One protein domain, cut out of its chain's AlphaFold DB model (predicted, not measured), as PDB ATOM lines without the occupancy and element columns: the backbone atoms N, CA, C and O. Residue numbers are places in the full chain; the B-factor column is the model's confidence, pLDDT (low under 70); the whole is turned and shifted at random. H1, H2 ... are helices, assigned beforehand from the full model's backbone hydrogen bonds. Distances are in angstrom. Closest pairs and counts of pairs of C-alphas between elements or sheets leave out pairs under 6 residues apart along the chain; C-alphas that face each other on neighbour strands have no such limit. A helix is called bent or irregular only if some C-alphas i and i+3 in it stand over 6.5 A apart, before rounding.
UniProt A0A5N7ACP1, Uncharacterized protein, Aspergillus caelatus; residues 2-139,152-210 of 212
ATOM      1  N   LEU A   2     182.499 141.101 227.525       70.31
ATOM      2  CA  LEU A   2     182.596 142.574 227.441       70.31
ATOM      3  C   LEU A   2     183.468 143.080 226.278       70.31
ATOM      4  O   LEU A   2     183.048 143.953 225.538       70.31
ATOM      5  N   MET A   3     184.614 142.446 226.026       71.56
ATOM      6  CA  MET A   3     185.465 142.759 224.869       71.56
ATOM      7  C   MET A   3     184.729 142.662 223.515       71.56
ATOM      8  O   MET A   3     184.916 143.513 222.656       71.56
ATOM      9  N   TYR A   4     183.890 141.637 223.318       66.50
ATOM     10  CA  TYR A   4     183.107 141.486 222.083       66.50
ATOM     11  C   TYR A   4     181.977 142.513 222.001       66.50
ATOM     12  O   TYR A   4     181.717 143.051 220.932       66.50
ATOM     13  N   TYR A   5     181.336 142.816 223.129       71.69
ATOM     14  CA  TYR A   5     180.325 143.865 223.196       71.69
ATOM     15  C   TYR A   5     180.903 145.231 222.802       71.69
ATOM     16  O   TYR A   5     180.310 145.927 221.989       71.69
ATOM     17  N   GLU A   6     182.087 145.585 223.300       71.12
ATOM     18  CA  GLU A   6     182.735 146.863 222.985       71.12
ATOM     19  C   GLU A   6     183.291 146.943 221.560       71.12
ATOM     20  O   GLU A   6     183.422 148.039 221.023       71.12
ATOM     21  N   LEU A   7     183.584 145.805 220.921       65.56
ATOM     22  CA  LEU A   7     183.876 145.764 219.483       65.56
ATOM     23  C   LEU A   7     182.648 146.144 218.643       65.56
ATOM     24  O   LEU A   7     182.803 146.772 217.600       65.56
ATOM     25  N   LEU A   8     181.446 145.771 219.092       67.75
ATOM     26  CA  LEU A   8     180.185 146.041 218.389       67.75
ATOM     27  C   LEU A   8     179.578 147.399 218.760       67.75
ATOM     28  O   LEU A   8     178.942 148.039 217.928       67.75
ATOM     29  N   ASN A   9     179.768 147.835 220.004       71.19
ATOM     30  CA  ASN A   9     179.245 149.087 220.533       71.19
ATOM     31  C   ASN A   9     180.328 149.816 221.352       71.19
ATOM     32  O   ASN A   9     180.341 149.732 222.585       71.19
ATOM     33  N   PRO A  10     181.280 150.490 220.685       62.38
ATOM     34  CA  PRO A  10     182.415 151.102 221.357       62.38
ATOM     35  C   PRO A  10     181.986 152.342 222.146       62.38
ATOM     36  O   PRO A  10     181.629 153.366 221.570       62.38
ATOM     37  N   ALA A  11     182.092 152.281 223.476       67.81
ATOM     38  CA  ALA A  11     181.999 153.473 224.324       67.81
ATOM     39  C   ALA A  11     183.254 154.359 224.180       67.81
ATOM     40  O   ALA A  11     183.164 155.583 224.148       67.81
ATOM     41  N   VAL A  12     184.426 153.723 224.052       73.69
ATOM     42  CA  VAL A  12     185.716 154.329 223.693       73.69
ATOM     43  C   VAL A  12     186.443 153.357 222.761       73.69
ATOM     44  O   VAL A  12     186.372 152.141 222.942       73.69
ATOM     45  N   THR A  13     187.166 153.872 221.764       64.69
ATOM     46  CA  THR A  13     187.823 153.080 220.702       64.69
ATOM     47  C   THR A  13     188.860 152.060 221.199       64.69
ATOM     48  O   THR A  13     189.222 151.140 220.462       64.69
ATOM     49  N   SER A  14     189.326 152.180 222.446       68.00
ATOM     50  CA  SER A  14     190.350 151.324 223.055       68.00
ATOM     51  C   SER A  14     189.884 150.510 224.269       68.00
ATOM     52  O   SER A  14     190.683 149.720 224.774       68.00
ATOM     53  N   SER A  15     188.629 150.628 224.728       74.12
ATOM     54  CA  SER A  15     188.169 149.915 225.939       74.12
ATOM     55  C   SER A  15     188.317 148.395 225.829       74.12
ATOM     56  O   SER A  15     188.765 147.738 226.772       74.12
ATOM     57  N   TRP A  16     188.093 147.845 224.629       75.81
ATOM     58  CA  TRP A  16     188.192 146.405 224.389       75.81
ATOM     59  C   TRP A  16     189.613 145.874 224.648       75.81
ATOM     60  O   TRP A  16     189.775 144.710 225.018       75.81
ATOM     61  N   VAL A  17     190.644 146.725 224.509       79.75
ATOM     62  CA  VAL A  17     192.042 146.384 224.819       79.75
ATOM     63  C   VAL A  17     192.229 146.189 226.320       79.75
ATOM     64  O   VAL A  17     192.904 145.243 226.717       79.75
ATOM     65  N   ALA A  18     191.607 147.020 227.158       83.38
ATOM     66  CA  ALA A  18     191.697 146.885 228.612       83.38
ATOM     67  C   ALA A  18     191.046 145.580 229.091       83.38
ATOM     68  O   ALA A  18     191.600 144.867 229.928       83.38
ATOM     69  N   HIS A  19     189.903 145.202 228.510       84.38
ATOM     70  CA  HIS A  19     189.280 143.908 228.793       84.38
ATOM     71  C   HIS A  19     190.087 142.724 228.259       84.38
ATOM     72  O   HIS A  19     190.161 141.685 228.924       84.38
ATOM     73  N   LEU A  20     190.710 142.869 227.088       87.06
ATOM     74  CA  LEU A  20     191.619 141.863 226.550       87.06
ATOM     75  C   LEU A  20     192.821 141.657 227.484       87.06
ATOM     76  O   LEU A  20     193.115 140.517 227.839       87.06
ATOM     77  N   GLN A  21     193.459 142.742 227.929       88.88
ATOM     78  CA  GLN A  21     194.572 142.712 228.879       88.88
ATOM     79  C   GLN A  21     194.155 142.080 230.206       88.88
ATOM     80  O   GLN A  21     194.800 141.140 230.654       88.88
ATOM     81  N   GLY A  22     193.027 142.503 230.785       90.25
ATOM     82  CA  GLY A  22     192.509 141.894 232.012       90.25
ATOM     83  C   GLY A  22     192.241 140.393 231.861       90.25
ATOM     84  O   GLY A  22     192.542 139.612 232.759       90.25
ATOM     85  N   THR A  23     191.740 139.954 230.703       90.56
ATOM     86  CA  THR A  23     191.539 138.520 230.435       90.56
ATOM     87  C   THR A  23     192.867 137.776 230.278       90.56
ATOM     88  O   THR A  23     192.990 136.641 230.742       90.56
ATOM     89  N   ALA A  24     193.866 138.399 229.650       92.69
ATOM     90  CA  ALA A  24     195.205 137.836 229.544       92.69
ATOM     91  C   ALA A  24     195.847 137.660 230.931       92.69
ATOM     92  O   ALA A  24     196.344 136.576 231.219       92.69
ATOM     93  N   GLU A  25     195.737 138.649 231.821       93.94
ATOM     94  CA  GLU A  25     196.223 138.564 233.209       93.94
ATOM     95  C   GLU A  25     195.566 137.417 233.992       93.94
ATOM     96  O   GLU A  25     196.240 136.667 234.698       93.94
ATOM     97  N   LEU A  26     194.259 137.194 233.815       94.12
ATOM     98  CA  LEU A  26     193.579 136.046 234.430       94.12
ATOM     99  C   LEU A  26     194.125 134.699 233.929       94.12
ATOM    100  O   LEU A  26     194.214 133.744 234.705       94.12
ATOM    101  N   LEU A  27     194.501 134.604 232.649       94.56
ATOM    102  CA  LEU A  27     195.175 133.416 232.118       94.56
ATOM    103  C   LEU A  27     196.584 133.272 232.700       94.56
ATOM    104  O   LEU A  27     196.957 132.160 233.071       94.56
ATOM    105  N   LEU A  28     197.333 134.369 232.847       95.06
ATOM    106  CA  LEU A  28     198.656 134.346 233.477       95.06
ATOM    107  C   LEU A  28     198.588 133.820 234.913       95.06
ATOM    108  O   LEU A  28     199.331 132.901 235.250       95.06
ATOM    109  N   LEU A  29     197.641 134.314 235.714       95.94
ATOM    110  CA  LEU A  29     197.401 133.832 237.081       95.94
ATOM    111  C   LEU A  29     197.026 132.347 237.132       95.94
ATOM    112  O   LEU A  29     197.378 131.643 238.077       95.94
ATOM    113  N   ARG A  30     196.307 131.856 236.117       95.12
ATOM    114  CA  ARG A  30     195.951 130.438 236.002       95.12
ATOM    115  C   ARG A  30     197.169 129.558 235.689       95.12
ATOM    116  O   ARG A  30     197.189 128.394 236.090       95.12
ATOM    117  N   GLY A  31     198.153 130.096 234.977       96.50
ATOM    118  CA  GLY A  31     199.357 129.391 234.547       96.50
ATOM    119  C   GLY A  31     199.153 128.520 233.294       96.50
ATOM    120  O   GLY A  31     198.050 128.013 233.033       96.50
ATOM    121  N   PRO A  32     200.214 128.307 232.497       96.81
ATOM    122  CA  PRO A  32     200.110 127.656 231.192       96.81
ATOM    123  C   PRO A  32     199.805 126.152 231.278       96.81
ATOM    124  O   PRO A  32     199.118 125.612 230.407       96.81
ATOM    125  N   GLN A  33     200.222 125.469 232.350       97.38
ATOM    126  CA  GLN A  33     199.935 124.043 232.580       97.38
ATOM    127  C   GLN A  33     198.422 123.785 232.693       97.38
ATOM    128  O   GLN A  33     197.909 122.767 232.231       97.38
ATOM    129  N   ASN A  34     197.683 124.758 233.230       96.50
ATOM    130  CA  ASN A  34     196.234 124.699 233.415       96.50
ATOM    131  C   ASN A  34     195.437 125.152 232.174       96.50
ATOM    132  O   ASN A  34     194.209 125.293 232.242       96.50
ATOM    133  N   CYS A  35     196.123 125.380 231.050       96.00
ATOM    134  CA  CYS A  35     195.551 125.765 229.757       96.00
ATOM    135  C   CYS A  35     195.769 124.692 228.673       96.00
ATOM    136  O   CYS A  35     195.688 124.990 227.484       96.00
ATOM    137  N   GLN A  36     196.042 123.444 229.065       95.94
ATOM    138  CA  GLN A  36     196.361 122.354 228.132       95.94
ATOM    139  C   GLN A  36     195.145 121.672 227.498       95.94
ATOM    140  O   GLN A  36     195.265 121.057 226.441       95.94
ATOM    141  N   THR A  37     193.978 121.722 228.146       91.38
ATOM    142  CA  THR A  37     192.772 121.022 227.683       91.38
ATOM    143  C   THR A  37     191.487 121.807 227.961       91.38
ATOM    144  O   THR A  37     191.463 122.775 228.726       91.38
ATOM    145  N   GLY A  38     190.394 121.373 227.324       90.94
ATOM    146  CA  GLY A  38     189.040 121.855 227.597       90.94
ATOM    147  C   GLY A  38     188.840 123.348 227.330       90.94
ATOM    148  O   GLY A  38     189.500 123.950 226.483       90.94
ATOM    149  N   ALA A  39     187.912 123.953 228.074       88.81
ATOM    150  CA  ALA A  39     187.524 125.351 227.896       88.81
ATOM    151  C   ALA A  39     188.685 126.334 228.119       88.81
ATOM    152  O   ALA A  39     188.779 127.340 227.422       88.81
ATOM    153  N   SER A  40     189.599 126.037 229.048       89.62
ATOM    154  CA  SER A  40     190.765 126.889 229.304       89.62
ATOM    155  C   SER A  40     191.730 126.915 228.123       89.62
ATOM    156  O   SER A  40     192.256 127.976 227.808       89.62
ATOM    157  N   HIS A  41     191.918 125.783 227.437       92.88
ATOM    158  CA  HIS A  41     192.724 125.734 226.217       92.88
ATOM    159  C   HIS A  41     192.090 126.539 225.080       92.88
ATOM    160  O   HIS A  41     192.775 127.310 224.411       92.88
ATOM    161  N   LEU A  42     190.771 126.414 224.894       88.56
ATOM    162  CA  LEU A  42     190.039 127.198 223.895       88.56
ATOM    163  C   LEU A  42     190.139 128.700 224.184       88.56
ATOM    164  O   LEU A  42     190.494 129.471 223.297       88.56
ATOM    165  N   LEU A  43     189.910 129.100 225.439       88.50
ATOM    166  CA  LEU A  43     190.019 130.494 225.860       88.50
ATOM    167  C   LEU A  43     191.437 131.033 225.647       88.50
ATOM    168  O   LEU A  43     191.595 132.117 225.091       88.50
ATOM    169  N   PHE A  44     192.461 130.268 226.034       93.50
ATOM    170  CA  PHE A  44     193.855 130.613 225.771       93.50
ATOM    171  C   PHE A  44     194.095 130.877 224.280       93.50
ATOM    172  O   PHE A  44     194.603 131.942 223.936       93.50
ATOM    173  N   ARG A  45     193.682 129.969 223.387       90.69
ATOM    174  CA  ARG A  45     193.885 130.132 221.937       90.69
ATOM    175  C   ARG A  45     193.174 131.372 221.387       90.69
ATOM    176  O   ARG A  45     193.774 132.122 220.618       90.69
ATOM    177  N   SER A  46     191.942 131.641 221.822       87.31
ATOM    178  CA  SER A  46     191.193 132.836 221.411       87.31
ATOM    179  C   SER A  46     191.853 134.133 221.882       87.31
ATOM    180  O   SER A  46     192.030 135.064 221.098       87.31
ATOM    181  N   ILE A  47     192.256 134.207 223.151       89.81
ATOM    182  CA  ILE A  47     192.896 135.407 223.705       89.81
ATOM    183  C   ILE A  47     194.288 135.609 223.102       89.81
ATOM    184  O   ILE A  47     194.669 136.738 222.794       89.81
ATOM    185  N   ARG A  48     195.021 134.526 222.844       91.00
ATOM    186  CA  ARG A  48     196.330 134.557 222.187       91.00
ATOM    187  C   ARG A  48     196.273 135.171 220.789       91.00
ATOM    188  O   ARG A  48     197.156 135.961 220.455       91.00
ATOM    189  N   LEU A  49     195.248 134.831 220.005       87.25
ATOM    190  CA  LEU A  49     194.981 135.420 218.689       87.25
ATOM    191  C   LEU A  49     194.801 136.942 218.792       87.25
ATOM    192  O   LEU A  49     195.453 137.711 218.089       87.25
ATOM    193  N   LEU A  50     193.954 137.388 219.717       85.94
ATOM    194  CA  LEU A  50     193.650 138.809 219.896       85.94
ATOM    195  C   LEU A  50     194.849 139.598 220.427       85.94
ATOM    196  O   LEU A  50     195.108 140.716 219.977       85.94
ATOM    197  N   MET A  51     195.623 138.998 221.331       88.69
ATOM    198  CA  MET A  51     196.865 139.583 221.825       88.69
ATOM    199  C   MET A  51     197.933 139.679 220.740       88.69
ATOM    200  O   MET A  51     198.676 140.655 220.737       88.69
ATOM    201  N   ALA A  52     198.010 138.726 219.806       86.00
ATOM    202  CA  ALA A  52     198.930 138.805 218.666       86.00
ATOM    203  C   ALA A  52     198.635 140.044 217.811       86.00
ATOM    204  O   ALA A  52     199.523 140.841 217.514       86.00
ATOM    205  N   HIS A  53     197.357 140.267 217.512       80.88
ATOM    206  CA  HIS A  53     196.907 141.453 216.793       80.88
ATOM    207  C   HIS A  53     197.176 142.758 217.555       80.88
ATOM    208  O   HIS A  53     197.701 143.714 216.979       80.88
ATOM    209  N   ALA A  54     196.865 142.807 218.854       82.19
ATOM    210  CA  ALA A  54     197.156 143.977 219.682       82.19
ATOM    211  C   ALA A  54     198.667 144.276 219.743       82.19
ATOM    212  O   ALA A  54     199.072 145.434 219.630       82.19
ATOM    213  N   SER A  55     199.491 143.232 219.853       82.62
ATOM    214  CA  SER A  55     200.955 143.311 219.915       82.62
ATOM    215  C   SER A  55     201.552 143.870 218.631       82.62
ATOM    216  O   SER A  55     202.374 144.780 218.682       82.62
ATOM    217  N   LEU A  56     201.076 143.407 217.471       78.06
ATOM    218  CA  LEU A  56     201.489 143.963 216.183       78.06
ATOM    219  C   LEU A  56     201.118 145.440 216.038       78.06
ATOM    220  O   LEU A  56     201.951 146.237 215.614       78.06
ATOM    221  N   ARG A  57     199.885 145.821 216.400       75.06
ATOM    222  CA  ARG A  57     199.428 147.215 216.254       75.06
ATOM    223  C   ARG A  57     200.141 148.192 217.178       75.06
ATOM    224  O   ARG A  57     200.313 149.346 216.810       75.06
ATOM    225  N   THR A  58     200.513 147.745 218.371       75.25
ATOM    226  CA  THR A  58     201.152 148.596 219.386       75.25
ATOM    227  C   THR A  58     202.668 148.446 219.432       75.25
ATOM    228  O   THR A  58     203.303 149.134 220.222       75.25
ATOM    229  N   GLN A  59     203.243 147.542 218.625       71.19
ATOM    230  CA  GLN A  59     204.653 147.128 218.699       71.19
ATOM    231  C   GLN A  59     205.074 146.718 220.120       71.19
ATOM    232  O   GLN A  59     206.228 146.865 220.538       71.19
ATOM    233  N   ASN A  60     204.115 146.187 220.882       79.00
ATOM    234  CA  ASN A  60     204.347 145.707 222.226       79.00
ATOM    235  C   ASN A  60     204.402 144.191 222.265       79.00
ATOM    236  O   ASN A  60     203.632 143.520 221.596       79.00
ATOM    237  N   THR A  61     205.302 143.642 223.074       81.25
ATOM    238  CA  THR A  61     205.423 142.194 223.234       81.25
ATOM    239  C   THR A  61     204.274 141.662 224.080       81.25
ATOM    240  O   THR A  61     204.063 142.125 225.202       81.25
ATOM    241  N   SER A  62     203.567 140.658 223.569       85.25
ATOM    242  CA  SER A  62     202.558 139.918 224.330       85.25
ATOM    243  C   SER A  62     203.188 139.093 225.451       85.25
ATOM    244  O   SER A  62     204.250 138.497 225.271       85.25
ATOM    245  N   CYS A  63     202.465 138.920 226.557       84.50
ATOM    246  CA  CYS A  63     202.789 137.925 227.581       84.50
ATOM    247  C   CYS A  63     202.831 136.482 227.025       84.50
ATOM    248  O   CYS A  63     203.571 135.633 227.520       84.50
ATOM    249  N   PHE A  64     202.095 136.220 225.937       90.56
ATOM    250  CA  PHE A  64     202.038 134.921 225.255       90.56
ATOM    251  C   PHE A  64     203.152 134.687 224.225       90.56
ATOM    252  O   PHE A  64     203.107 133.682 223.514       90.56
ATOM    253  N   ALA A  65     204.116 135.605 224.113       87.62
ATOM    254  CA  ALA A  65     205.272 135.462 223.228       87.62
ATOM    255  C   ALA A  65     206.423 134.650 223.857       87.62
ATOM    256  O   ALA A  65     207.419 134.370 223.194       87.62
ATOM    257  N   SER A  66     206.312 134.298 225.141       89.94
ATOM    258  CA  SER A  66     207.326 133.513 225.843       89.94
ATOM    259  C   SER A  66     207.278 132.027 225.447       89.94
ATOM    260  O   SER A  66     206.193 131.502 225.187       89.94
ATOM    261  N   PRO A  67     208.424 131.311 225.464       89.44
ATOM    262  CA  PRO A  67     208.470 129.881 225.143       89.44
ATOM    263  C   PRO A  67     207.522 129.038 226.003       89.44
ATOM    264  O   PRO A  67     206.864 128.128 225.506       89.44
ATOM    265  N   GLU A  68     207.381 129.391 227.284       94.25
ATOM    266  CA  GLU A  68     206.472 128.701 228.201       94.25
ATOM    267  C   GLU A  68     205.024 128.735 227.689       94.25
ATOM    268  O   GLU A  68     204.363 127.702 227.616       94.25
ATOM    269  N   TRP A  69     204.551 129.904 227.251       94.69
ATOM    270  CA  TRP A  69     203.198 130.078 226.718       94.69
ATOM    271  C   TRP A  69     203.039 129.609 225.269       94.69
ATOM    272  O   TRP A  69     201.916 129.339 224.838       94.69
ATOM    273  N   SER A  70     204.138 129.479 224.527       92.12
ATOM    274  CA  SER A  70     204.142 128.886 223.191       92.12
ATOM    275  C   SER A  70     204.049 127.366 223.217       92.12
ATOM    276  O   SER A  70     203.436 126.814 222.307       92.12
ATOM    277  N   ASP A  71     204.608 126.684 224.218       94.44
ATOM    278  CA  ASP A  71     204.764 125.223 224.169       94.44
ATOM    279  C   ASP A  71     203.946 124.483 225.234       94.44
ATOM    280  O   ASP A  71     203.268 123.501 224.920       94.44
ATOM    281  N   VAL A  72     203.923 124.966 226.481       96.94
ATOM    282  CA  VAL A  72     203.274 124.252 227.594       96.94
ATOM    283  C   VAL A  72     201.765 124.067 227.385       96.94
ATOM    284  O   VAL A  72     201.293 122.949 227.617       96.94
ATOM    285  N   PRO A  73     200.984 125.067 226.917       96.56
ATOM    286  CA  PRO A  73     199.558 124.876 226.638       96.56
ATOM    287  C   PRO A  73     199.269 123.866 225.518       96.56
ATOM    288  O   PRO A  73     198.146 123.383 225.419       96.56
ATOM    289  N   PHE A  74     200.260 123.526 224.691       96.38
ATOM    290  CA  PHE A  74     200.142 122.555 223.600       96.38
ATOM    291  C   PHE A  74     200.749 121.189 223.950       96.38
ATOM    292  O   PHE A  74     200.812 120.301 223.109       96.38
ATOM    293  N   ALA A  75     201.138 120.944 225.204       95.81
ATOM    294  CA  ALA A  75     201.710 119.654 225.605       95.81
ATOM    295  C   ALA A  75     200.767 118.451 225.371       95.81
ATOM    296  O   ALA A  75     201.217 117.311 225.284       95.81
ATOM    297  N   ARG A  76     199.453 118.697 225.286       93.31
ATOM    298  CA  ARG A  76     198.409 117.676 225.085       93.31
ATOM    299  C   ARG A  76     197.645 117.821 223.767       93.31
ATOM    300  O   ARG A  76     196.720 117.050 223.521       93.31
ATOM    301  N   SER A  77     197.996 118.797 222.932       90.50
ATOM    302  CA  SER A  77     197.316 119.073 221.668       90.50
ATOM    303  C   SER A  77     198.323 119.431 220.582       90.50
ATOM    304  O   SER A  77     199.316 120.110 220.816       90.50
ATOM    305  N   LYS A  78     198.079 118.980 219.352       89.88
ATOM    306  CA  LYS A  78     198.927 119.373 218.227       89.88
ATOM    307  C   LYS A  78     198.632 120.832 217.857       89.88
ATOM    308  O   LYS A  78     197.465 121.183 217.676       89.88
ATOM    309  N   LYS A  79     199.682 121.649 217.706       91.44
ATOM    310  CA  LYS A  79     199.576 122.995 217.121       91.44
ATOM    311  C   LYS A  79     199.009 122.904 215.707       91.44
ATOM    312  O   LYS A  79     199.457 122.070 214.916       91.44
ATOM    313  N   THR A  80     198.039 123.758 215.411       85.88
ATOM    314  CA  THR A  80     197.515 123.930 214.055       85.88
ATOM    315  C   THR A  80     198.337 124.958 213.284       85.88
ATOM    316  O   THR A  80     199.151 125.679 213.869       85.88
ATOM    317  N   ALA A  81     198.086 125.093 211.985       79.00
ATOM    318  CA  ALA A  81     198.689 126.141 211.164       79.00
ATOM    319  C   ALA A  81     198.507 127.545 211.757       79.00
ATOM    320  O   ALA A  81     199.446 128.338 211.794       79.00
ATOM    321  N   ILE A  82     197.319 127.825 212.301       80.06
ATOM    322  CA  ILE A  82     197.016 129.103 212.954       80.06
ATOM    323  C   ILE A  82     197.871 129.289 214.213       80.06
ATOM    324  O   ILE A  82     198.389 130.380 214.428       80.06
ATOM    325  N   ASP A  83     198.064 128.256 215.037       88.50
ATOM    326  CA  ASP A  83     198.883 128.388 216.251       88.50
ATOM    327  C   ASP A  83     200.349 128.682 215.914       88.50
ATOM    328  O   ASP A  83     200.978 129.513 216.571       88.50
ATOM    329  N   THR A  84     200.862 128.033 214.868       86.31
ATOM    330  CA  THR A  84     202.213 128.245 214.337       86.31
ATOM    331  C   THR A  84     202.374 129.648 213.750       86.31
ATOM    332  O   THR A  84     203.371 130.321 214.007       86.31
ATOM    333  N   LEU A  85     201.372 130.142 213.019       83.31
ATOM    334  CA  LEU A  85     201.364 131.518 212.524       83.31
ATOM    335  C   LEU A  85     201.357 132.527 213.684       83.31
ATOM    336  O   LEU A  85     202.065 133.531 213.642       83.31
ATOM    337  N   LEU A  86     200.595 132.256 214.747       87.56
ATOM    338  CA  LEU A  86     200.579 133.102 215.941       87.56
ATOM    339  C   LEU A  86     201.922 133.100 216.674       87.56
ATOM    340  O   LEU A  86     202.344 134.162 217.132       87.56
ATOM    341  N   ASP A  87     202.611 131.958 216.754       89.38
ATOM    342  CA  ASP A  87     203.995 131.898 217.242       89.38
ATOM    343  C   ASP A  87     204.897 132.848 216.437       89.38
ATOM    344  O   ASP A  87     205.639 133.640 217.024       89.38
ATOM    345  N   ALA A  88     204.804 132.817 215.104       85.25
ATOM    346  CA  ALA A  88     205.582 133.691 214.229       85.25
ATOM    347  C   ALA A  88     205.245 135.175 214.456       85.25
ATOM    348  O   ALA A  88     206.147 135.997 214.619       85.25
ATOM    349  N   ILE A  89     203.961 135.529 214.540       83.81
ATOM    350  CA  ILE A  89     203.509 136.909 214.784       83.81
ATOM    351  C   ILE A  89     204.033 137.453 216.115       83.81
ATOM    352  O   ILE A  89     204.532 138.581 216.181       83.81
ATOM    353  N   HIS A  90     203.935 136.663 217.185       87.19
ATOM    354  CA  HIS A  90     204.434 137.071 218.497       87.19
ATOM    355  C   HIS A  90     205.948 137.308 218.457       87.19
ATOM    356  O   HIS A  90     206.411 138.333 218.962       87.19
ATOM    357  N   LYS A  91     206.715 136.448 217.770       84.75
ATOM    358  CA  LYS A  91     208.151 136.676 217.523       84.75
ATOM    359  C   LYS A  91     208.398 137.956 216.723       84.75
ATOM    360  O   LYS A  91     209.264 138.740 217.098       84.75
ATOM    361  N   ALA A  92     207.613 138.218 215.678       82.25
ATOM    362  CA  ALA A  92     207.741 139.432 214.874       82.25
ATOM    363  C   ALA A  92     207.575 140.704 215.713       82.25
ATOM    364  O   ALA A  92     208.334 141.655 215.539       82.25
ATOM    365  N   SER A  93     206.626 140.715 216.658       83.25
ATOM    366  CA  SER A  93     206.433 141.857 217.564       83.25
ATOM    367  C   SER A  93     207.666 142.139 218.434       83.25
ATOM    368  O   SER A  93     208.002 143.302 218.659       83.25
ATOM    369  N   ILE A  94     208.386 141.091 218.860       82.94
ATOM    370  CA  ILE A  94     209.651 141.216 219.597       82.94
ATOM    371  C   ILE A  94     210.732 141.815 218.691       82.94
ATOM    372  O   ILE A  94     211.378 142.784 219.087       82.94
ATOM    373  N   LEU A  95     210.889 141.287 217.471       80.31
ATOM    374  CA  LEU A  95     211.907 141.748 216.517       80.31
ATOM    375  C   LEU A  95     211.702 143.211 216.111       80.31
ATOM    376  O   LEU A  95     212.658 143.980 216.059       80.31
ATOM    377  N   LEU A  96     210.454 143.611 215.853       78.44
ATOM    378  CA  LEU A  96     210.118 144.996 215.516       78.44
ATOM    379  C   LEU A  96     210.477 145.949 216.659       78.44
ATOM    380  O   LEU A  96     211.093 146.984 216.417       78.44
ATOM    381  N   ARG A  97     210.165 145.571 217.903       81.00
ATOM    382  CA  ARG A  97     210.520 146.371 219.076       81.00
ATOM    383  C   ARG A  97     212.034 146.471 219.271       81.00
ATOM    384  O   ARG A  97     212.522 147.552 219.578       81.00
ATOM    385  N   GLN A  98     212.770 145.370 219.112       78.69
ATOM    386  CA  GLN A  98     214.236 145.370 219.210       78.69
ATOM    387  C   GLN A  98     214.854 146.317 218.181       78.69
ATOM    388  O   GLN A  98     215.658 147.169 218.544       78.69
ATOM    389  N   HIS A  99     214.393 146.243 216.932       73.56
ATOM    390  CA  HIS A  99     214.830 147.146 215.875       73.56
ATOM    391  C   HIS A  99     214.525 148.620 216.194       73.56
ATOM    392  O   HIS A  99     215.357 149.491 215.943       73.56
ATOM    393  N   ASP A 100     213.345 148.933 216.737       73.50
ATOM    394  CA  ASP A 100     213.020 150.314 217.107       73.50
ATOM    395  C   ASP A 100     213.892 150.814 218.273       73.50
ATOM    396  O   ASP A 100     214.364 151.949 218.232       73.50
ATOM    397  N   ILE A 101     214.198 149.966 219.262       74.75
ATOM    398  CA  ILE A 101     215.153 150.299 220.332       74.75
ATOM    399  C   ILE A 101     216.553 150.552 219.755       74.75
ATOM    400  O   ILE A 101     217.168 151.556 220.097       74.75
ATOM    401  N   GLU A 102     217.046 149.694 218.856       69.00
ATOM    402  CA  GLU A 102     218.359 149.855 218.207       69.00
ATOM    403  C   GLU A 102     218.447 151.124 217.348       69.00
ATOM    404  O   GLU A 102     219.499 151.753 217.268       69.00
ATOM    405  N   LYS A 103     217.346 151.522 216.699       67.75
ATOM    406  CA  LYS A 103     217.310 152.702 215.826       67.75
ATOM    407  C   LYS A 103     217.289 154.028 216.595       67.75
ATOM    408  O   LYS A 103     217.778 155.028 216.071       67.75
ATOM    409  N   TYR A 104     216.685 154.056 217.784       66.44
ATOM    410  CA  TYR A 104     216.489 155.280 218.576       66.44
ATOM    411  C   TYR A 104     217.302 155.321 219.886       66.44
ATOM    412  O   TYR A 104     217.279 156.342 220.571       66.44
ATOM    413  N   GLY A 105     217.999 154.242 220.255       57.59
ATOM    414  CA  GLY A 105     218.859 154.153 221.437       57.59
ATOM    415  C   GLY A 105     220.326 154.478 221.131       57.59
ATOM    416  O   GLY A 105     220.898 153.962 220.178       57.59
ATOM    417  N   ASP A 106     220.950 155.302 221.973       53.28
ATOM    418  CA  ASP A 106     222.310 155.859 221.820       53.28
ATOM    419  C   ASP A 106     223.477 154.851 222.020       53.28
ATOM    420  O   ASP A 106     224.589 155.240 222.380       53.28
ATOM    421  N   SER A 107     223.280 153.541 221.821       52.28
ATOM    422  CA  SER A 107     224.296 152.522 222.150       52.28
ATOM    423  C   SER A 107     224.872 151.748 220.961       52.28
ATOM    424  O   SER A 107     224.170 151.174 220.132       52.28
ATOM    425  N   VAL A 108     226.202 151.700 220.992       56.62
ATOM    426  CA  VAL A 108     227.189 151.039 220.136       56.62
ATOM    427  C   VAL A 108     227.133 149.499 220.261       56.62
ATOM    428  O   VAL A 108     227.404 148.966 221.327       56.62
ATOM    429  N   VAL A 109     226.841 148.834 219.130       62.47
ATOM    430  CA  VAL A 109     227.362 147.530 218.625       62.47
ATOM    431  C   VAL A 109     227.198 146.258 219.492       62.47
ATOM    432  O   VAL A 109     227.989 146.053 220.400       62.47
ATOM    433  N   GLU A 110     226.270 145.349 219.112       52.28
ATOM    434  CA  GLU A 110     226.495 143.953 218.611       52.28
ATOM    435  C   GLU A 110     225.170 143.138 218.488       52.28
ATOM    436  O   GLU A 110     224.300 143.287 219.341       52.28
ATOM    437  N   PRO A 111     225.013 142.171 217.552       53.88
ATOM    438  CA  PRO A 111     225.378 142.164 216.139       53.88
ATOM    439  C   PRO A 111     224.109 142.129 215.258       53.88
ATOM    440  O   PRO A 111     223.253 141.254 215.403       53.88
ATOM    441  N   GLN A 112     224.038 142.995 214.239       54.59
ATOM    442  CA  GLN A 112     223.015 142.951 213.172       54.59
ATOM    443  C   GLN A 112     222.823 141.540 212.566       54.59
ATOM    444  O   GLN A 112     221.761 141.221 212.043       54.59
ATOM    445  N   GLU A 113     223.835 140.677 212.669       56.41
ATOM    446  CA  GLU A 113     223.828 139.272 212.258       56.41
ATOM    447  C   GLU A 113     222.851 138.389 213.062       56.41
ATOM    448  O   GLU A 113     222.231 137.481 212.505       56.41
ATOM    449  N   THR A 114     222.626 138.690 214.347       69.06
ATOM    450  CA  THR A 114     221.638 137.982 215.182       69.06
ATOM    451  C   THR A 114     220.211 138.371 214.804       69.06
ATOM    452  O   THR A 114     219.364 137.492 214.652       69.06
ATOM    453  N   LEU A 115     219.949 139.658 214.558       69.62
ATOM    454  CA  LEU A 115     218.644 140.117 214.071       69.62
ATOM    455  C   LEU A 115     218.343 139.548 212.673       69.62
ATOM    456  O   LEU A 115     217.217 139.135 212.389       69.62
ATOM    457  N   LEU A 116     219.363 139.450 211.814       69.44
ATOM    458  CA  LEU A 116     219.254 138.816 210.501       69.44
ATOM    459  C   LEU A 116     218.893 137.329 210.612       69.44
ATOM    460  O   LEU A 116     217.936 136.899 209.966       69.44
ATOM    461  N   SER A 117     219.586 136.555 211.453       74.25
ATOM    462  CA  SER A 117     219.267 135.129 211.635       74.25
ATOM    463  C   SER A 117     217.859 134.922 212.207       74.25
ATOM    464  O   SER A 117     217.125 134.036 211.762       74.25
ATOM    465  N   GLN A 118     217.435 135.794 213.125       77.06
ATOM    466  CA  GLN A 118     216.085 135.786 213.681       77.06
ATOM    467  C   GLN A 118     215.023 136.143 212.636       77.06
ATOM    468  O   GLN A 118     213.959 135.524 212.614       77.06
ATOM    469  N   SER A 119     215.312 137.092 211.743       72.06
ATOM    470  CA  SER A 119     214.411 137.462 210.646       72.06
ATOM    471  C   SER A 119     214.252 136.339 209.614       72.06
ATOM    472  O   SER A 119     213.140 136.100 209.144       72.06
ATOM    473  N   GLN A 120     215.332 135.607 209.314       75.12
ATOM    474  CA  GLN A 120     215.292 134.449 208.419       75.12
ATOM    475  C   GLN A 120     214.445 133.336 209.029       75.12
ATOM    476  O   GLN A 120     213.507 132.857 208.399       75.12
ATOM    477  N   LYS A 121     214.706 133.008 210.299       81.94
ATOM    478  CA  LYS A 121     213.919 132.022 211.039       81.94
ATOM    479  C   LYS A 121     212.437 132.397 211.094       81.94
ATOM    480  O   LYS A 121     211.582 131.530 210.969       81.94
ATOM    481  N   PHE A 122     212.126 133.682 211.257       80.12
ATOM    482  CA  PHE A 122     210.750 134.167 211.206       80.12
ATOM    483  C   PHE A 122     210.105 133.941 209.830       80.12
ATOM    484  O   PHE A 122     208.974 133.468 209.773       80.12
ATOM    485  N   ALA A 123     210.801 134.229 208.728       76.31
ATOM    486  CA  ALA A 123     210.275 133.970 207.388       76.31
ATOM    487  C   ALA A 123     210.018 132.471 207.147       76.31
ATOM    488  O   ALA A 123     208.967 132.111 206.616       76.31
ATOM    489  N   ASP A 124     210.936 131.612 207.595       80.12
ATOM    490  CA  ASP A 124     210.799 130.157 207.494       80.12
ATOM    491  C   ASP A 124     209.602 129.647 208.322       80.12
ATOM    492  O   ASP A 124     208.819 128.828 207.838       80.12
ATOM    493  N   ASP A 125     209.396 130.183 209.533       80.50
ATOM    494  CA  ASP A 125     208.240 129.866 210.386       80.50
ATOM    495  C   ASP A 125     206.904 130.241 209.704       80.50
ATOM    496  O   ASP A 125     205.913 129.512 209.821       80.50
ATOM    497  N   VAL A 126     206.865 131.362 208.970       76.69
ATOM    498  CA  VAL A 126     205.672 131.801 208.221       76.69
ATOM    499  C   VAL A 126     205.377 130.855 207.062       76.69
ATOM    500  O   VAL A 126     204.243 130.386 206.951       76.69
ATOM    501  N   ILE A 127     206.384 130.509 206.255       76.31
ATOM    502  CA  ILE A 127     206.236 129.550 205.147       76.31
ATOM    503  C   ILE A 127     205.759 128.195 205.680       76.31
ATOM    504  O   ILE A 127     204.802 127.615 205.164       76.31
ATOM    505  N   TYR A 128     206.359 127.716 206.770       81.19
ATOM    506  CA  TYR A 128     205.950 126.462 207.399       81.19
ATOM    507  C   TYR A 128     204.478 126.489 207.842       81.19
ATOM    508  O   TYR A 128     203.759 125.497 207.680       81.19
ATOM    509  N   SER A 129     203.998 127.625 208.360       76.00
ATOM    510  CA  SER A 129     202.587 127.783 208.727       76.00
ATOM    511  C   SER A 129     201.644 127.717 207.516       76.00
ATOM    512  O   SER A 129     200.583 127.099 207.617       76.00
ATOM    513  N   GLU A 130     202.036 128.272 206.363       71.38
ATOM    514  CA  GLU A 130     201.265 128.191 205.113       71.38
ATOM    515  C   GLU A 130     201.166 126.752 204.604       71.38
ATOM    516  O   GLU A 130     200.078 126.261 204.297       71.38
ATOM    517  N   GLU A 131     202.295 126.045 204.559       76.19
ATOM    518  CA  GLU A 131     202.326 124.646 204.134       76.19
ATOM    519  C   GLU A 131     201.476 123.758 205.043       76.19
ATOM    520  O   GLU A 131     200.806 122.828 204.579       76.19
ATOM    521  N   LEU A 132     201.507 124.022 206.351       76.50
ATOM    522  CA  LEU A 132     200.678 123.313 207.315       76.50
ATOM    523  C   LEU A 132     199.193 123.624 207.088       76.50
ATOM    524  O   LEU A 132     198.379 122.702 207.109       76.50
ATOM    525  N   TYR A 133     198.844 124.878 206.789       74.19
ATOM    526  CA  TYR A 133     197.467 125.278 206.482       74.19
ATOM    527  C   TYR A 133     196.926 124.570 205.236       74.19
ATOM    528  O   TYR A 133     195.797 124.071 205.243       74.19
ATOM    529  N   ALA A 134     197.744 124.460 204.185       70.25
ATOM    530  CA  ALA A 134     197.394 123.733 202.966       70.25
ATOM    531  C   ALA A 134     197.124 122.240 203.234       70.25
ATOM    532  O   ALA A 134     196.235 121.656 202.624       70.25
ATOM    533  N   LYS A 135     197.850 121.629 204.180       75.50
ATOM    534  CA  LYS A 135     197.644 120.228 204.597       75.50
ATOM    535  C   LYS A 135     196.412 120.046 205.488       75.50
ATOM    536  O   LYS A 135     195.782 118.993 205.449       75.50
ATOM    537  N   GLU A 136     196.095 121.037 206.320       72.31
ATOM    538  CA  GLU A 136     194.947 121.014 207.241       72.31
ATOM    539  C   GLU A 136     193.612 121.305 206.546       72.31
ATOM    540  O   GLU A 136     192.558 120.916 207.051       72.31
ATOM    541  N   THR A 137     193.649 121.967 205.389       63.88
ATOM    542  CA  THR A 137     192.458 122.306 204.611       63.88
ATOM    543  C   THR A 137     192.200 121.213 203.569       63.88
ATOM    544  O   THR A 137     192.917 121.158 202.573       63.88
ATOM    545  N   PRO A 138     191.197 120.330 203.739       55.03
ATOM    546  CA  PRO A 138     190.817 119.419 202.663       55.03
ATOM    547  C   PRO A 138     190.357 120.229 201.441       55.03
ATOM    548  O   PRO A 138     189.757 121.294 201.605       55.03
ATOM    549  N   GLU A 139     190.601 119.734 200.222       45.62
ATOM    550  CA  GLU A 139     190.031 120.301 198.993       45.62
ATOM    551  C   GLU A 139     188.495 120.260 199.072       45.62
ATOM    552  O   GLU A 139     187.837 119.279 198.722       45.62
ATOM    553  N   ARG A 152     178.422 125.313 213.082       40.50
ATOM    554  CA  ARG A 152     179.771 125.788 213.486       40.50
ATOM    555  C   ARG A 152     179.883 127.297 213.700       40.50
ATOM    556  O   ARG A 152     180.897 127.766 214.219       40.50
ATOM    557  N   VAL A 153     178.853 128.050 213.326       41.81
ATOM    558  CA  VAL A 153     178.844 129.523 213.332       41.81
ATOM    559  C   VAL A 153     178.749 130.109 214.747       41.81
ATOM    560  O   VAL A 153     179.224 131.215 214.989       41.81
ATOM    561  N   TRP A 154     178.219 129.360 215.718       36.66
ATOM    562  CA  TRP A 154     177.911 129.911 217.043       36.66
ATOM    563  C   TRP A 154     179.064 129.891 218.060       36.66
ATOM    564  O   TRP A 154     179.074 130.714 218.973       36.66
ATOM    565  N   LEU A 155     180.064 129.013 217.909       40.56
ATOM    566  CA  LEU A 155     181.244 128.980 218.798       40.56
ATOM    567  C   LEU A 155     182.459 129.733 218.228       40.56
ATOM    568  O   LEU A 155     183.344 130.131 218.984       40.56
ATOM    569  N   CYS A 156     182.472 129.987 216.919       38.72
ATOM    570  CA  CYS A 156     183.417 130.869 216.240       38.72
ATOM    571  C   CYS A 156     182.684 132.162 215.878       38.72
ATOM    572  O   CYS A 156     182.303 132.329 214.726       38.72
ATOM    573  N   GLY A 157     182.425 133.026 216.864       36.62
ATOM    574  CA  GLY A 157     181.618 134.236 216.692       36.62
ATOM    575  C   GLY A 157     181.920 134.994 215.394       36.62
ATOM    576  O   GLY A 157     182.968 135.628 215.285       36.62
ATOM    577  N   GLY A 158     180.986 134.910 214.443       46.34
ATOM    578  CA  GLY A 158     180.925 135.720 213.228       46.34
ATOM    579  C   GLY A 158     182.129 135.670 212.278       46.34
ATOM    580  O   GLY A 158     183.178 135.061 212.511       46.34
ATOM    581  N   ASP A 159     181.952 136.375 211.167       51.88
ATOM    582  CA  ASP A 159     182.978 136.816 210.215       51.88
ATOM    583  C   ASP A 159     184.322 137.227 210.849       51.88
ATOM    584  O   ASP A 159     185.374 136.974 210.266       51.88
ATOM    585  N   PHE A 160     184.335 137.790 212.055       50.31
ATOM    586  CA  PHE A 160     185.544 138.260 212.725       50.31
ATOM    587  C   PHE A 160     186.559 137.142 213.010       50.31
ATOM    588  O   PHE A 160     187.712 137.225 212.588       50.31
ATOM    589  N   CYS A 161     186.167 136.062 213.693       50.72
ATOM    590  CA  CYS A 161     187.114 134.997 214.054       50.72
ATOM    591  C   CYS A 161     187.564 134.152 212.849       50.72
ATOM    592  O   CYS A 161     188.634 133.547 212.905       50.72
ATOM    593  N   SER A 162     186.781 134.129 211.767       55.28
ATOM    594  CA  SER A 162     187.114 133.407 210.531       55.28
ATOM    595  C   SER A 162     187.969 134.226 209.552       55.28
ATOM    596  O   SER A 162     188.831 133.657 208.881       55.28
ATOM    597  N   THR A 163     187.807 135.553 209.506       60.34
ATOM    598  CA  THR A 163     188.610 136.458 208.656       60.34
ATOM    599  C   THR A 163     189.928 136.874 209.304       60.34
ATOM    600  O   THR A 163     190.927 137.052 208.602       60.34
ATOM    601  N   MET A 164     189.975 136.980 210.635       65.06
ATOM    602  CA  MET A 164     191.168 137.420 211.362       65.06
ATOM    603  C   MET A 164     192.431 136.602 211.058       65.06
ATOM    604  O   MET A 164     193.464 137.224 210.813       65.06
ATOM    605  N   PRO A 165     192.406 135.257 210.996       62.12
ATOM    606  CA  PRO A 165     193.592 134.482 210.636       62.12
ATOM    607  C   PRO A 165     194.153 134.837 209.252       62.12
ATOM    608  O   PRO A 165     195.363 134.984 209.108       62.12
ATOM    609  N   SER A 166     193.287 135.046 208.252       61.78
ATOM    610  CA  SER A 166     193.702 135.434 206.895       61.78
ATOM    611  C   SER A 166     194.295 136.846 206.860       61.78
ATOM    612  O   SER A 166     195.353 137.061 206.269       61.78
ATOM    613  N   VAL A 167     193.677 137.804 207.556       64.31
ATOM    614  CA  VAL A 167     194.206 139.175 207.660       64.31
ATOM    615  C   VAL A 167     195.554 139.190 208.384       64.31
ATOM    616  O   VAL A 167     196.494 139.848 207.936       64.31
ATOM    617  N   MET A 168     195.680 138.436 209.479       67.06
ATOM    618  CA  MET A 168     196.936 138.318 210.217       67.06
ATOM    619  C   MET A 168     198.020 137.642 209.388       67.06
ATOM    620  O   MET A 168     199.162 138.089 209.423       67.06
ATOM    621  N   HIS A 169     197.674 136.629 208.599       66.25
ATOM    622  CA  HIS A 169     198.595 136.003 207.664       66.25
ATOM    623  C   HIS A 169     199.183 137.029 206.681       66.25
ATOM    624  O   HIS A 169     200.399 137.209 206.632       66.25
ATOM    625  N   HIS A 170     198.337 137.809 206.002       66.31
ATOM    626  CA  HIS A 170     198.804 138.860 205.093       66.31
ATOM    627  C   HIS A 170     199.643 139.932 205.795       66.31
ATOM    628  O   HIS A 170     200.690 140.326 205.278       66.31
ATOM    629  N   ALA A 171     199.229 140.377 206.984       68.44
ATOM    630  CA  ALA A 171     200.013 141.318 207.780       68.44
ATOM    631  C   ALA A 171     201.401 140.747 208.117       68.44
ATOM    632  O   ALA A 171     202.404 141.452 208.022       68.44
ATOM    633  N   THR A 172     201.471 139.456 208.437       69.00
ATOM    634  CA  THR A 172     202.721 138.745 208.732       69.00
ATOM    635  C   THR A 172     203.622 138.677 207.503       69.00
ATOM    636  O   THR A 172     204.815 138.950 207.614       69.00
ATOM    637  N   CYS A 173     203.063 138.419 206.318       67.19
ATOM    638  CA  CYS A 173     203.809 138.441 205.059       67.19
ATOM    639  C   CYS A 173     204.336 139.843 204.725       67.19
ATOM    640  O   CYS A 173     205.484 139.977 204.308       67.19
ATOM    641  N   VAL A 174     203.553 140.901 204.968       70.12
ATOM    642  CA  VAL A 174     204.012 142.293 204.803       70.12
ATOM    643  C   VAL A 174     205.138 142.624 205.782       70.12
ATOM    644  O   VAL A 174     206.124 143.244 205.387       70.12
ATOM    645  N   ILE A 175     205.033 142.193 207.041       72.25
ATOM    646  CA  ILE A 175     206.088 142.384 208.046       72.25
ATOM    647  C   ILE A 175     207.352 141.617 207.647       72.25
ATOM    648  O   ILE A 175     208.433 142.199 207.661       72.25
ATOM    649  N   SER A 176     207.222 140.355 207.234       68.31
ATOM    650  CA  SER A 176     208.329 139.533 206.730       68.31
ATOM    651  C   SER A 176     209.000 140.193 205.532       68.31
ATOM    652  O   SER A 176     210.213 140.394 205.533       68.31
ATOM    653  N   HIS A 177     208.212 140.662 204.563       68.31
ATOM    654  CA  HIS A 177     208.735 141.389 203.416       68.31
ATOM    655  C   HIS A 177     209.429 142.687 203.833       68.31
ATOM    656  O   HIS A 177     210.517 142.969 203.353       68.31
ATOM    657  N   ARG A 178     208.868 143.466 204.765       68.06
ATOM    658  CA  ARG A 178     209.505 144.690 205.273       68.06
ATOM    659  C   ARG A 178     210.834 144.389 205.966       68.06
ATOM    660  O   ARG A 178     211.803 145.095 205.712       68.06
ATOM    661  N   LEU A 179     210.898 143.345 206.792       66.25
ATOM    662  CA  LEU A 179     212.143 142.886 207.416       66.25
ATOM    663  C   LEU A 179     213.164 142.435 206.352       66.25
ATOM    664  O   LEU A 179     214.338 142.787 206.435       66.25
ATOM    665  N   GLN A 180     212.715 141.763 205.287       66.38
ATOM    666  CA  GLN A 180     213.552 141.406 204.134       66.38
ATOM    667  C   GLN A 180     213.976 142.622 203.286       66.38
ATOM    668  O   GLN A 180     215.074 142.632 202.738       66.38
ATOM    669  N   LEU A 181     213.155 143.668 203.175       62.53
ATOM    670  CA  LEU A 181     213.512 144.908 202.477       62.53
ATOM    671  C   LEU A 181     214.503 145.746 203.275       62.53
ATOM    672  O   LEU A 181     215.393 146.344 202.678       62.53
ATOM    673  N   LEU A 182     214.413 145.742 204.607       58.94
ATOM    674  CA  LEU A 182     215.463 146.291 205.468       58.94
ATOM    675  C   LEU A 182     216.807 145.571 205.238       58.94
ATOM    676  O   LEU A 182     217.855 146.203 205.339       58.94
ATOM    677  N   ARG A 183     216.781 144.292 204.824       57.31
ATOM    678  CA  ARG A 183     217.941 143.556 204.285       57.31
ATOM    679  C   ARG A 183     218.379 144.067 202.899       57.31
ATOM    680  O   ARG A 183     219.562 144.320 202.706       57.31
ATOM    681  N   VAL A 184     217.460 144.242 201.940       49.12
ATOM    682  CA  VAL A 184     217.786 144.662 200.552       49.12
ATOM    683  C   VAL A 184     218.263 146.117 200.465       49.12
ATOM    684  O   VAL A 184     219.079 146.448 199.605       49.12
ATOM    685  N   HIS A 185     217.837 146.991 201.379       49.41
ATOM    686  CA  HIS A 185     218.299 148.383 201.421       49.41
ATOM    687  C   HIS A 185     219.782 148.529 201.807       49.41
ATOM    688  O   HIS A 185     220.335 149.616 201.662       49.41
ATOM    689  N   LYS A 186     220.440 147.436 202.226       49.56
ATOM    690  CA  LYS A 186     221.898 147.369 202.363       49.56
ATOM    691  C   LYS A 186     222.613 146.964 201.059       49.56
ATOM    692  O   LYS A 186     223.798 147.243 200.961       49.56
ATOM    693  N   ASP A 187     221.911 146.422 200.049       47.34
ATOM    694  CA  ASP A 187     222.545 145.888 198.826       47.34
ATOM    695  C   ASP A 187     222.005 146.337 197.449       47.34
ATOM    696  O   ASP A 187     222.785 146.234 196.506       47.34
ATOM    697  N   ARG A 188     220.778 146.861 197.248       40.97
ATOM    698  CA  ARG A 188     220.395 147.623 196.015       40.97
ATOM    699  C   ARG A 188     218.917 148.068 195.963       40.97
ATOM    700  O   ARG A 188     218.001 147.263 195.999       40.97
ATOM    701  N   VAL A 189     218.736 149.383 195.816       46.78
ATOM    702  CA  VAL A 189     217.700 150.172 195.098       46.78
ATOM    703  C   VAL A 189     216.302 149.555 194.795       46.78
ATOM    704  O   VAL A 189     216.078 148.930 193.768       46.78
ATOM    705  N   VAL A 190     215.337 149.882 195.669       47.50
ATOM    706  CA  VAL A 190     213.982 150.496 195.496       47.50
ATOM    707  C   VAL A 190     212.942 150.026 194.443       47.50
ATOM    708  O   VAL A 190     211.761 150.256 194.705       47.50
ATOM    709  N   ASP A 191     213.235 149.343 193.335       42.31
ATOM    710  CA  ASP A 191     212.201 149.206 192.271       42.31
ATOM    711  C   ASP A 191     211.273 147.970 192.345       42.31
ATOM    712  O   ASP A 191     210.104 148.062 191.968       42.31
ATOM    713  N   GLU A 192     211.695 146.829 192.902       44.66
ATOM    714  CA  GLU A 192     210.845 145.615 192.922       44.66
ATOM    715  C   GLU A 192     209.744 145.620 194.000       44.66
ATOM    716  O   GLU A 192     208.701 144.974 193.845       44.66
ATOM    717  N   SER A 193     209.931 146.371 195.089       42.50
ATOM    718  CA  SER A 193     208.971 146.448 196.204       42.50
ATOM    719  C   SER A 193     207.667 147.136 195.803       42.50
ATOM    720  O   SER A 193     206.591 146.768 196.277       42.50
ATOM    721  N   ARG A 194     207.744 148.115 194.892       36.50
ATOM    722  CA  ARG A 194     206.574 148.846 194.387       36.50
ATOM    723  C   ARG A 194     205.619 147.927 193.630       36.50
ATOM    724  O   ARG A 194     204.409 148.022 193.821       36.50
ATOM    725  N   THR A 195     206.152 146.990 192.852       43.31
ATOM    726  CA  THR A 195     205.359 146.094 192.000       43.31
ATOM    727  C   THR A 195     204.600 145.041 192.814       43.31
ATOM    728  O   THR A 195     203.432 144.775 192.532       43.31
ATOM    729  N   ARG A 196     205.200 144.494 193.886       43.97
ATOM    730  CA  ARG A 196     204.523 143.525 194.779       43.97
ATOM    731  C   ARG A 196     203.526 144.178 195.737       43.97
ATOM    732  O   ARG A 196     202.460 143.619 195.975       43.97
ATOM    733  N   CYS A 197     203.816 145.374 196.253       37.25
ATOM    734  CA  CYS A 197     202.828 146.117 197.041       37.25
ATOM    735  C   CYS A 197     201.620 146.538 196.190       37.25
ATOM    736  O   CYS A 197     200.499 146.524 196.695       37.25
ATOM    737  N   SER A 198     201.825 146.831 194.900       40.06
ATOM    738  CA  SER A 198     200.728 147.106 193.967       40.06
ATOM    739  C   SER A 198     199.825 145.885 193.766       40.06
ATOM    740  O   SER A 198     198.612 146.041 193.771       40.06
ATOM    741  N   SER A 199     200.371 144.663 193.680       47.97
ATOM    742  CA  SER A 199     199.533 143.456 193.555       47.97
ATOM    743  C   SER A 199     198.749 143.135 194.833       47.97
ATOM    744  O   SER A 199     197.650 142.594 194.761       47.97
ATOM    745  N   ILE A 200     199.291 143.478 196.007       45.97
ATOM    746  CA  ILE A 200     198.615 143.304 197.303       45.97
ATOM    747  C   ILE A 200     197.499 144.341 197.489       45.97
ATOM    748  O   ILE A 200     196.435 144.000 198.001       45.97
ATOM    749  N   LEU A 201     197.713 145.585 197.051       43.69
ATOM    750  CA  LEU A 201     196.679 146.625 197.062       43.69
ATOM    751  C   LEU A 201     195.550 146.311 196.076       43.69
ATOM    752  O   LEU A 201     194.391 146.445 196.450       43.69
ATOM    753  N   GLU A 202     195.865 145.820 194.877       44.03
ATOM    754  CA  GLU A 202     194.870 145.338 193.905       44.03
ATOM    755  C   GLU A 202     194.076 144.136 194.440       44.03
ATOM    756  O   GLU A 202     192.855 144.065 194.302       44.03
ATOM    757  N   PHE A 203     194.740 143.211 195.139       42.16
ATOM    758  CA  PHE A 203     194.072 142.089 195.800       42.16
ATOM    759  C   PHE A 203     193.150 142.549 196.940       42.16
ATOM    760  O   PHE A 203     192.004 142.105 197.018       42.16
ATOM    761  N   ALA A 204     193.613 143.469 197.794       38.09
ATOM    762  CA  ALA A 204     192.798 144.058 198.853       38.09
ATOM    763  C   ALA A 204     191.600 144.828 198.270       38.09
ATOM    764  O   ALA A 204     190.478 144.666 198.745       38.09
ATOM    765  N   TYR A 205     191.812 145.593 197.197       38.34
ATOM    766  CA  TYR A 205     190.763 146.317 196.480       38.34
ATOM    767  C   TYR A 205     189.699 145.366 195.905       38.34
ATOM    768  O   TYR A 205     188.503 145.582 196.108       38.34
ATOM    769  N   GLY A 206     190.111 144.245 195.304       39.41
ATOM    770  CA  GLY A 206     189.198 143.195 194.836       39.41
ATOM    771  C   GLY A 206     188.433 142.472 195.955       39.41
ATOM    772  O   GLY A 206     187.331 141.972 195.724       39.41
ATOM    773  N   LEU A 207     188.981 142.438 197.174       37.22
ATOM    774  CA  LEU A 207     188.329 141.859 198.353       37.22
ATOM    775  C   LEU A 207     187.223 142.773 198.905       37.22
ATOM    776  O   LEU A 207     186.173 142.279 199.312       37.22
ATOM    777  N   PHE A 208     187.429 144.093 198.866       35.59
ATOM    778  CA  PHE A 208     186.448 145.085 199.324       35.59
ATOM    779  C   PHE A 208     185.365 145.412 198.286       35.59
ATOM    780  O   PHE A 208     184.265 145.797 198.673       35.59
ATOM    781  N   GLN A 209     185.618 145.211 196.988       38.06
ATOM    782  CA  GLN A 209     184.593 145.382 195.949       38.06
ATOM    783  C   GLN A 209     183.616 144.204 195.819       38.06
ATOM    784  O   GLN A 209     182.584 144.342 195.171       38.06
ATOM    785  N   ARG A 210     183.904 143.040 196.416       39.56
ATOM    786  CA  ARG A 210     183.056 141.841 196.281       39.56
ATOM    787  C   ARG A 210     181.874 141.758 197.255       39.56
ATOM    788  O   ARG A 210     181.137 140.783 197.174       39.56
TER     789      ARG A 210
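This is residues 2 to 139 and 152 to 210 of the 212 residues of an uncharacterized protein of Aspergillus caelatus (UniProt A0A5N7ACP1). The long helix H8 lies over the helical hairpin H6 and H7, the three forming an up-and-down bundle, and H9 folds back along H8 on the side away from that hairpin, its residues 201 to 210 sticking out. H4 extends the bundle beside H6; H2 crosses H4, H1 folds back on the start of H2, and the short H3 and H5 meet near the start of H4. The printed part has 197 residues with nine named helices, H1 to H9 in order, and no named strand: all helix. It is compact, with a radius of gyration of the C-alphas of 18.3 A and spans of 50 by 46 by 40 A.

Find C-alpha 158 at (180.925, 135.720, 213.228); from there H8, residues 158 to 184, runs 40.0 A, with a kink of 31 degrees near residue 165. It is only just irregular, C-alphas 162 and 165 being 6.6 A apart, as is H5, residues 67 to 74, with C-alphas 70 and 73 at 7.0 A. H6 is residues 81 to 104, 34.9 A, and H7 residues 112 to 136, 36.1 A. H4 is residues 38 to 58, 30.5 A; H2 residues 15 to 30, 23.3 A; H3 residues 32 to 35. H1, residues 2 to 8, begins at C-alpha 2 (182.596, 142.574, 227.441). H9, residues 192 to 210, runs 28.2 A to C-alpha 210 at (183.056, 141.841, 196.281).

Start at Thr 172 of H8: its C-alpha is 6.4 A from that of Ile 89, the closest pair where H8 touches residues 82 to 92 of H6 at a steep tilt of 44 degrees. H6 and H7 touch as a hairpin, opposite ways at 19 degrees, a shallow tilt, closest at C-alphas 81 and 129, 4.9 A. H4 touches residues 83 to 93 of H6, closest at C-alphas 56 and 93, 5.5 A. H2 touches H4 at a steep tilt of 48 degrees, closest at C-alphas 24 and 47, 6.7 A. H3 touches H5, closest at C-alphas 35 and 73, 5.2 A. H9 is close to H8 but not clearly touching, opposite ways at 11 degrees. In H1, H2, H4, H6 and H7 every O i to N i+4 pair is within hydrogen-bond range; H5 has 2 of 4, H8 20 of 23, H9 13 of 15, and H3 is too short for one.

The C-alphas of Val 108 and Arg 152 are farthest apart, 54.1 A. Residues 140 to 151 are not printed; C-alphas 139 and 152 are 18.6 A apart across the cut. Of the links printed whole, none is long. Mean pLDDT of the printed part is 71.6; look for values under 70 at residues 102 to 116, 152 to 173 and 176 to 210, among others.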